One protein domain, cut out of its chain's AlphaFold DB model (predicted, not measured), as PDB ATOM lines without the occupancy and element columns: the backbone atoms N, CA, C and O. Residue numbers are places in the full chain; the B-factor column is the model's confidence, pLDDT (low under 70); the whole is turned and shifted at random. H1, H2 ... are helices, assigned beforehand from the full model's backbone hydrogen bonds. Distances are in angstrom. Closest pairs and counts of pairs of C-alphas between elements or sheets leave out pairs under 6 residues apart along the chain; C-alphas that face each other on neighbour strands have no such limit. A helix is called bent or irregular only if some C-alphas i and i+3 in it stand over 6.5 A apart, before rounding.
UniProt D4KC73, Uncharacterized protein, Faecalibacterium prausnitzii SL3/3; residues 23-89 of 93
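Overview. This is residues 23 to 89 of the 93 residues of an uncharacterized protein of Faecalibacterium prausnitzii SL3/3 (UniProt D4KC73). The longest helix, H4, crosses H2 in the middle of the domain at about a right angle, while H1 and H3 lie toward opposite ends of the longest axis. The arrangement is loosely knit: H2 and H4 make the broadest contact, and the loop of residues 39 to 43 sticks out. The printed part has 67 residues with four named helices, H1 to H4 in chain order, and no named strand; the class is all helix. It is only just compact, close to loose, with a radius of gyration of the C-alphas of 12.6 A and spans of 35 by 28 by 21 A.

Along the chain. H4, residues 73 to 88, measures 21.4 A and ends at C-alpha 88 (233.307, 329.814, 397.776). H2, residues 44 to 56, measures 18.6 A. H1, residues 25 to 38, measures 20.1 A from C-alpha 25 (240.847, 333.589, 392.241). H3, residues 59 to 69, measures 15.7 A; it is neither bent nor irregular, but only just: C-alphas 64 and 67 are 6.1 A apart.

Arrangement. H4, with residues 77 to 84 alone, touches H2 about perpendicular, at 90 degrees; their closest C-alphas, of Ala 49 and Lys 81, are 5.6 A apart. H1 and H2 form a helical hairpin, opposite ways at a steep tilt of 43 degrees. They only just touch, with 3 pairs of C-alphas within 8 A, the closest those of Val 32 and Ile 48 at 6.7 A. H2 and H3 meet only through their link. H3 and H4 are near each other, their closest C-alphas 8.4 A apart. H1 is apart from H3 and H4. Every O i to N i+4 pair is within hydrogen-bond range in H1, H2 and H4; in H3, 5 of 7 are.

Size, cuts and confidence. The C-alphas farthest apart, of Ala 37 and Lys 68, are 36.8 A apart. The printed part has no cut, and the three links are tight. Mean pLDDT of the printed part is 96.5, and no printed residue is under 70.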
ATOM      1  N   THR A  23     243.252 328.818 390.510       97.44
ATOM      2  CA  THR A  23     244.065 329.338 389.395       97.44
ATOM      3  C   THR A  23     243.687 330.746 388.951       97.44
ATOM      4  O   THR A  23     244.504 331.437 388.349       97.44
ATOM      5  N   ASN A  24     242.459 331.190 389.228       96.56
ATOM      6  CA  ASN A  24     241.898 332.443 388.713       96.56
ATOM      7  C   ASN A  24     241.170 333.248 389.805       96.56
ATOM      8  O   ASN A  24     240.304 334.068 389.494       96.56
ATOM      9  N   ALA A  25     241.532 333.031 391.075       94.31
ATOM     10  CA  ALA A  25     240.847 333.589 392.241       94.31
ATOM     11  C   ALA A  25     240.671 335.113 392.163       94.31
ATOM     12  O   ALA A  25     239.554 335.606 392.299       94.31
ATOM     13  N   ASP A  26     241.751 335.848 391.891       96.00
ATOM     14  CA  ASP A  26     241.739 337.316 391.885       96.00
ATOM     15  C   ASP A  26     240.855 337.878 390.767       96.00
ATOM     16  O   ASP A  26     240.079 338.811 390.979       96.00
ATOM     17  N   ALA A  27     240.940 337.283 389.573       96.94
ATOM     18  CA  ALA A  27     240.111 337.671 388.437       96.94
ATOM     19  C   ALA A  27     238.627 337.398 388.721       96.94
ATOM     20  O   ALA A  27     237.783 338.254 388.457       96.94
ATOM     21  N   TRP A  28     238.318 336.243 389.317       97.56
ATOM     22  CA  TRP A  28     236.954 335.891 389.700       97.56
ATOM     23  C   TRP A  28     236.405 336.807 390.802       97.56
ATOM     24  O   TRP A  28     235.303 337.333 390.677       97.56
ATOM     25  N   GLN A  29     237.182 337.084 391.852       95.62
ATOM     26  CA  GLN A  29     236.770 338.011 392.912       95.62
ATOM     27  C   GLN A  29     236.544 339.429 392.384       95.62
ATOM     28  O   GLN A  29     235.625 340.114 392.835       95.62
ATOM     29  N   LYS A  30     237.355 339.878 391.418       97.00
ATOM     30  CA  LYS A  30     237.133 341.158 390.737       97.00
ATOM     31  C   LYS A  30     235.806 341.164 389.974       97.00
ATOM     32  O   LYS A  30     235.072 342.139 390.090       97.00
ATOM     33  N   HIS A  31     235.478 340.088 389.253       97.44
ATOM     34  CA  HIS A  31     234.175 339.938 388.586       97.44
ATOM     35  C   HIS A  31     233.017 340.037 389.582       97.44
ATOM     36  O   HIS A  31     232.123 340.854 389.394       97.44
ATOM     37  N   VAL A  32     233.071 339.285 390.687       97.00
ATOM     38  CA  VAL A  32     232.020 339.308 391.721       97.00
ATOM     39  C   VAL A  32     231.814 340.717 392.290       97.00
ATOM     40  O   VAL A  32     230.676 341.156 392.423       97.00
ATOM     41  N   LYS A  33     232.893 341.462 392.569       96.75
ATOM     42  CA  LYS A  33     232.798 342.857 393.039       96.75
ATOM     43  C   LYS A  33     232.143 343.783 392.018       96.75
ATOM     44  O   LYS A  33     231.371 344.650 392.411       96.75
ATOM     45  N   ASN A  34     232.439 343.604 390.732       97.06
ATOM     46  CA  ASN A  34     231.802 344.386 389.674       97.06
ATOM     47  C   ASN A  34     230.301 344.088 389.597       97.06
ATOM     48  O   ASN A  34     229.516 345.026 389.570       97.06
ATOM     49  N   VAL A  35     229.904 342.811 389.665       97.12
ATOM     50  CA  VAL A  35     228.484 342.418 389.684       97.12
ATOM     51  C   VAL A  35     227.749 343.065 390.863       97.12
ATOM     52  O   VAL A  35     226.678 343.632 390.663       97.12
ATOM     53  N   ILE A  36     228.334 343.039 392.069       96.12
ATOM     54  CA  ILE A  36     227.773 343.703 393.263       96.12
ATOM     55  C   ILE A  36     227.624 345.215 393.034       96.12
ATOM     56  O   ILE A  36     226.593 345.790 393.369       96.12
ATOM     57  N   ALA A  37     228.630 345.862 392.441       96.69
ATOM     58  CA  ALA A  37     228.610 347.301 392.192       96.69
ATOM     59  C   ALA A  37     227.586 347.722 391.124       96.69
ATOM     60  O   ALA A  37     226.991 348.792 391.243       96.69
ATOM     61  N   GLU A  38     227.387 346.902 390.089       95.44
ATOM     62  CA  GLU A  38     226.380 347.124 389.044       95.44
ATOM     63  C   GLU A  38     224.959 346.971 389.599       95.44
ATOM     64  O   GLU A  38     224.060 347.707 389.198       95.44
ATOM     65  N   ASN A  39     224.761 346.059 390.560       93.56
ATOM     66  CA  ASN A  39     223.478 345.808 391.222       93.56
ATOM     67  C   ASN A  39     222.326 345.496 390.236       93.56
ATOM     68  O   ASN A  39     221.153 345.748 390.507       93.56
ATOM     69  N   GLU A  40     222.656 344.924 389.073       93.81
ATOM     70  CA  GLU A  40     221.708 344.527 388.022       93.81
ATOM     71  C   GLU A  40     221.256 343.061 388.188       93.81
ATOM     72  O   GLU A  40     221.222 342.273 387.240       93.81
ATOM     73  N   TYR A  41     220.930 342.653 389.418       93.38
ATOM     74  CA  TYR A  41     220.490 341.294 389.734       93.38
ATOM     75  C   TYR A  41     219.336 341.277 390.739       93.38
ATOM     76  O   TYR A  41     219.238 342.115 391.625       93.38
ATOM     77  N   ASN A  42     218.482 340.254 390.638       93.00
ATOM     78  CA  ASN A  42     217.456 339.982 391.652       93.00
ATOM     79  C   ASN A  42     217.973 339.073 392.782       93.00
ATOM     80  O   ASN A  42     217.476 339.129 393.899       93.00
ATOM     81  N   ASP A  43     218.940 338.200 392.480       95.44
ATOM     82  CA  ASP A  43     219.560 337.274 393.434       95.44
ATOM     83  C   ASP A  43     221.046 337.135 393.091       95.44
ATOM     84  O   ASP A  43     221.399 336.506 392.086       95.44
ATOM     85  N   LEU A  44     221.908 337.725 393.927       96.44
ATOM     86  CA  LEU A  44     223.357 337.771 393.706       96.44
ATOM     87  C   LEU A  44     223.934 336.370 393.500       96.44
ATOM     88  O   LEU A  44     224.670 336.129 392.546       96.44
ATOM     89  N   LEU A  45     223.563 335.429 394.375       97.62
ATOM     90  CA  LEU A  45     224.075 334.063 394.331       97.62
ATOM     91  C   LEU A  45     223.717 333.363 393.016       97.62
ATOM     92  O   LEU A  45     224.576 332.716 392.423       97.62
ATOM     93  N   THR A  46     222.471 333.473 392.549       97.62
ATOM     94  CA  THR A  46     222.069 332.911 391.250       97.62
ATOM     95  C   THR A  46     222.885 333.543 390.136       97.62
ATOM     96  O   THR A  46     223.428 332.807 389.315       97.62
ATOM     97  N   ARG A  47     223.027 334.875 390.128       97.81
ATOM     98  CA  ARG A  47     223.779 335.575 389.084       97.81
ATOM     99  C   ARG A  47     225.223 335.082 388.996       97.81
ATOM    100  O   ARG A  47     225.628 334.584 387.950       97.81
ATOM    101  N   ILE A  48     225.977 335.149 390.092       98.00
ATOM    102  CA  ILE A  48     227.402 334.786 390.075       98.00
ATOM    103  C   ILE A  48     227.623 333.280 389.882       98.00
ATOM    104  O   ILE A  48     228.622 332.885 389.284       98.00
ATOM    105  N   ALA A  49     226.699 332.423 390.333       98.19
ATOM    106  CA  ALA A  49     226.794 330.983 390.097       98.19
ATOM    107  C   ALA A  49     226.594 330.626 388.614       98.19
ATOM    108  O   ALA A  49     227.289 329.749 388.100       98.19
ATOM    109  N   TRP A  50     225.678 331.308 387.919       98.19
ATOM    110  CA  TRP A  50     225.481 331.142 386.476       98.19
ATOM    111  C   TRP A  50     226.623 331.742 385.656       98.19
ATOM    112  O   TRP A  50     227.085 331.099 384.714       98.19
ATOM    113  N   ASP A  51     227.130 332.913 386.041       98.06
ATOM    114  CA  ASP A  51     228.312 333.506 385.407       98.06
ATOM    115  C   ASP A  51     229.514 332.553 385.504       98.06
ATOM    116  O   ASP A  51     230.191 332.299 384.508       98.06
ATOM    117  N   LEU A  52     229.740 331.950 386.680       98.44
ATOM    118  CA  LEU A  52     230.823 330.986 386.864       98.44
ATOM    119  C   LEU A  52     230.606 329.712 386.044       98.44
ATOM    120  O   LEU A  52     231.562 329.174 385.486       98.44
ATOM    121  N   LEU A  53     229.364 329.230 385.946       98.44
ATOM    122  CA  LEU A  53     229.034 328.079 385.108       98.44
ATOM    123  C   LEU A  53     229.420 328.337 383.645       98.44
ATOM    124  O   LEU A  53     230.106 327.511 383.045       98.44
ATOM    125  N   MET A  54     229.014 329.481 383.093       97.94
ATOM    126  CA  MET A  54     229.330 329.875 381.714       97.94
ATOM    127  C   MET A  54     230.816 330.186 381.511       97.94
ATOM    128  O   MET A  54     231.321 330.092 380.396       97.94
ATOM    129  N   TYR A  55     231.533 330.531 382.579       97.75
ATOM    130  CA  TYR A  55     232.980 330.702 382.533       97.75
ATOM    131  C   TYR A  55     233.726 329.366 382.366       97.75
ATOM    132  O   TYR A  55     234.760 329.322 381.702       97.75
ATOM    133  N   VAL A  56     233.214 328.265 382.941       98.00
ATOM    134  CA  VAL A  56     233.899 326.953 382.935       98.00
ATOM    135  C   VAL A  56     233.318 325.918 381.963       98.00
ATOM    136  O   VAL A  56     233.932 324.861 381.764       98.00
ATOM    137  N   TYR A  57     232.166 326.207 381.351       97.94
ATOM    138  CA  TYR A  57     231.513 325.380 380.335       97.94
ATOM    139  C   TYR A  57     231.050 326.210 379.142       97.94
ATOM    140  O   TYR A  57     230.637 327.357 379.280       97.94
ATOM    141  N   THR A  58     231.036 325.589 377.963       97.38
ATOM    142  CA  THR A  58     230.408 326.180 376.779       97.38
ATOM    143  C   THR A  58     228.886 326.104 376.865       97.38
ATOM    144  O   THR A  58     228.332 325.187 377.482       97.38
ATOM    145  N   SER A  59     228.202 327.012 376.163       95.00
ATOM    146  CA  SER A  59     226.745 326.977 375.989       95.00
ATOM    147  C   SER A  59     226.257 325.628 375.464       95.00
ATOM    148  O   SER A  59     225.264 325.114 375.964       95.00
ATOM    149  N   ASP A  60     226.990 325.021 374.524       96.75
ATOM    150  CA  ASP A  60     226.653 323.720 373.929       96.75
ATOM    151  C   ASP A  60     226.737 322.574 374.942       96.75
ATOM    152  O   ASP A  60     225.951 321.629 374.904       96.75
ATOM    153  N   THR A  61     227.679 322.657 375.886       96.38
ATOM    154  CA  THR A  61     227.773 321.662 376.959       96.38
ATOM    155  C   THR A  61     226.564 321.767 377.881       96.38
ATOM    156  O   THR A  61     225.959 320.750 378.217       96.38
ATOM    157  N   ILE A  62     226.207 322.994 378.266       96.31
ATOM    158  CA  ILE A  62     225.085 323.268 379.169       96.31
ATOM    159  C   ILE A  62     223.761 322.890 378.496       96.31
ATOM    160  O   ILE A  62     222.952 322.192 379.106       96.31
ATOM    161  N   SER A  63     223.547 323.274 377.234       95.62
ATOM    162  CA  SER A  63     222.343 322.923 376.469       95.62
ATOM    163  C   SER A  63     222.210 321.407 376.279       95.62
ATOM    164  O   SER A  63     221.120 320.857 376.433       95.62
ATOM    165  N   GLY A  64     223.324 320.695 376.085       96.12
ATOM    166  CA  GLY A  64     223.338 319.234 376.024       96.12
ATOM    167  C   GLY A  64     222.881 318.544 377.315       96.12
ATOM    168  O   GLY A  64     222.469 317.383 377.278       96.12
ATOM    169  N   TRP A  65     222.919 319.219 378.471       95.94
ATOM    170  CA  TRP A  65     222.439 318.637 379.727       95.94
ATOM    171  C   TRP A  65     220.923 318.497 379.777       95.94
ATOM    172  O   TRP A  65     220.450 317.533 380.382       95.94
ATOM    173  N   TYR A  66     220.180 319.407 379.138       94.69
ATOM    174  CA  TYR A  66     218.715 319.442 379.173       94.69
ATOM    175  C   TYR A  66     218.130 318.115 378.706       94.69
ATOM    176  O   TYR A  66     217.415 317.462 379.469       94.69
ATOM    177  N   ASP A  67     218.528 317.668 377.517       93.00
ATOM    178  CA  ASP A  67     218.054 316.411 376.944       93.00
ATOM    179  C   ASP A  67     218.691 315.204 377.637       93.00
ATOM    180  O   ASP A  67     218.004 314.258 378.022       93.00
ATOM    181  N   LYS A  68     220.012 315.247 377.861       95.12
ATOM    182  CA  LYS A  68     220.772 314.102 378.388       95.12
ATOM    183  C   LYS A  68     220.337 313.682 379.789       95.12
ATOM    184  O   LYS A  68     220.337 312.491 380.099       95.12
ATOM    185  N   TYR A  69     220.007 314.645 380.645       94.00
ATOM    186  CA  TYR A  69     219.640 314.398 382.042       94.00
ATOM    187  C   TYR A  69     218.166 314.705 382.336       94.00
ATOM    188  O   TYR A  69     217.742 314.584 383.487       94.00
ATOM    189  N   ASN A  70     217.378 315.075 381.316       94.06
ATOM    190  CA  ASN A  70     215.988 315.517 381.450       94.06
ATOM    191  C   ASN A  70     215.842 316.605 382.534       94.06
ATOM    192  O   ASN A  70     215.132 316.440 383.541       94.06
ATOM    193  N   VAL A  71     216.601 317.690 382.363       94.81
ATOM    194  CA  VAL A  71     216.676 318.833 383.286       94.81
ATOM    195  C   VAL A  71     216.255 320.133 382.612       94.81
ATOM    196  O   VAL A  71     216.145 320.230 381.396       94.81
ATOM    197  N   HIS A  72     216.017 321.141 383.445       94.44
ATOM    198  CA  HIS A  72     215.638 322.498 383.056       94.44
ATOM    199  C   HIS A  72     216.411 323.477 383.945       94.44
ATOM    200  O   HIS A  72     217.005 323.053 384.944       94.44
ATOM    201  N   ASP A  73     216.341 324.769 383.644       94.69
ATOM    202  CA  ASP A  73     217.096 325.835 384.315       94.69
ATOM    203  C   ASP A  73     217.010 325.782 385.838       94.69
ATOM    204  O   ASP A  73     218.012 325.989 386.512       94.69
ATOM    205  N   SER A  74     215.849 325.461 386.413       95.00
ATOM    206  CA  SER A  74     215.680 325.369 387.869       95.00
ATOM    207  C   SER A  74     216.537 324.267 388.504       95.00
ATOM    208  O   SER A  74     217.104 324.448 389.586       95.00
ATOM    209  N   HIS A  75     216.687 323.136 387.813       95.56
ATOM    210  CA  HIS A  75     217.541 322.035 388.244       95.56
ATOM    211  C   HIS A  75     219.020 322.428 388.151       95.56
ATOM    212  O   HIS A  75     219.771 322.177 389.095       95.56
ATOM    213  N   ILE A  76     219.422 323.076 387.049       96.75
ATOM    214  CA  ILE A  76     220.793 323.572 386.855       96.75
ATOM    215  C   ILE A  76     221.109 324.630 387.908       96.75
ATOM    216  O   ILE A  76     222.082 324.475 388.637       96.75
ATOM    217  N   THR A  77     220.232 325.620 388.082       96.88
ATOM    218  CA  THR A  77     220.326 326.677 389.100       96.88
ATOM    219  C   THR A  77     220.551 326.088 390.489       96.88
ATOM    220  O   THR A  77     221.460 326.502 391.202       96.88
ATOM    221  N   THR A  78     219.767 325.077 390.872       96.31
ATOM    222  CA  THR A  78     219.922 324.411 392.174       96.31
ATOM    223  C   THR A  78     221.309 323.783 392.322       96.31
ATOM    224  O   THR A  78     221.969 323.976 393.345       96.31
ATOM    225  N   ALA A  79     221.775 323.063 391.298       96.88
ATOM    226  CA  ALA A  79     223.085 322.426 391.313       96.88
ATOM    227  C   ALA A  79     224.225 323.456 391.371       96.88
ATOM    228  O   ALA A  79     225.119 323.322 392.203       96.88
ATOM    229  N   VAL A  80     224.184 324.510 390.553       97.44
ATOM    230  CA  VAL A  80     225.274 325.497 390.496       97.44
ATOM    231  C   VAL A  80     225.330 326.384 391.727       97.44
ATOM    232  O   VAL A  80     226.426 326.642 392.211       97.44
ATOM    233  N   LYS A  81     224.188 326.781 392.310       97.88
ATOM    234  CA  LYS A  81     224.172 327.512 393.590       97.88
ATOM    235  C   LYS A  81     224.800 326.672 394.696       97.88
ATOM    236  O   LYS A  81     225.633 327.165 395.450       97.88
ATOM    237  N   LYS A  82     224.436 325.387 394.765       97.62
ATOM    238  CA  LYS A  82     224.997 324.460 395.752       97.62
ATOM    239  C   LYS A  82     226.504 324.276 395.554       97.62
ATOM    240  O   LYS A  82     227.247 324.361 396.523       97.62
ATOM    241  N   ALA A  83     226.960 324.062 394.316       98.25
ATOM    242  CA  ALA A  83     228.385 323.958 393.997       98.25
ATOM    243  C   ALA A  83     229.140 325.253 394.336       98.25
ATOM    244  O   ALA A  83     230.218 325.201 394.917       98.25
ATOM    245  N   TYR A  84     228.560 326.416 394.036       98.44
ATOM    246  CA  TYR A  84     229.159 327.706 394.365       98.44
ATOM    247  C   TYR A  84     229.363 327.861 395.874       98.44
ATOM    248  O   TYR A  84     230.473 328.161 396.304       98.44
ATOM    249  N   ILE A  85     228.328 327.598 396.681       98.19
ATOM    250  CA  ILE A  85     228.412 327.680 398.148       98.19
ATOM    251  C   ILE A  85     229.455 326.702 398.693       98.19
ATOM    252  O   ILE A  85     230.221 327.061 399.582       98.19
ATOM    253  N   GLU A  86     229.510 325.479 398.166       97.94
ATOM    254  CA  GLU A  86     230.491 324.479 398.596       97.94
ATOM    255  C   GLU A  86     231.936 324.941 398.356       97.94
ATOM    256  O   GLU A  86     232.819 324.705 399.180       97.94
ATOM    257  N   VAL A  87     232.181 325.643 397.247       98.06
ATOM    258  CA  VAL A  87     233.525 326.086 396.865       98.06
ATOM    259  C   VAL A  87     233.900 327.428 397.493       98.06
ATOM    260  O   VAL A  87     235.001 327.570 398.032       98.06
ATOM    261  N   PHE A  88     233.019 328.420 397.426       96.81
ATOM    262  CA  PHE A  88     233.307 329.814 397.776       96.81
ATOM    263  C   PHE A  88     232.619 330.286 399.062       96.81
ATOM    264  O   PHE A  88     233.002 331.324 399.594       96.81
ATOM    265  N   GLY A  89     231.653 329.531 399.589       96.19
ATOM    266  CA  GLY A  89     230.781 329.971 400.676       96.19
ATOM    267  C   GLY A  89     229.614 330.837 400.191       96.19
ATOM    268  O   GLY A  89     229.421 331.058 398.993       96.19
TER     269      GLY A  89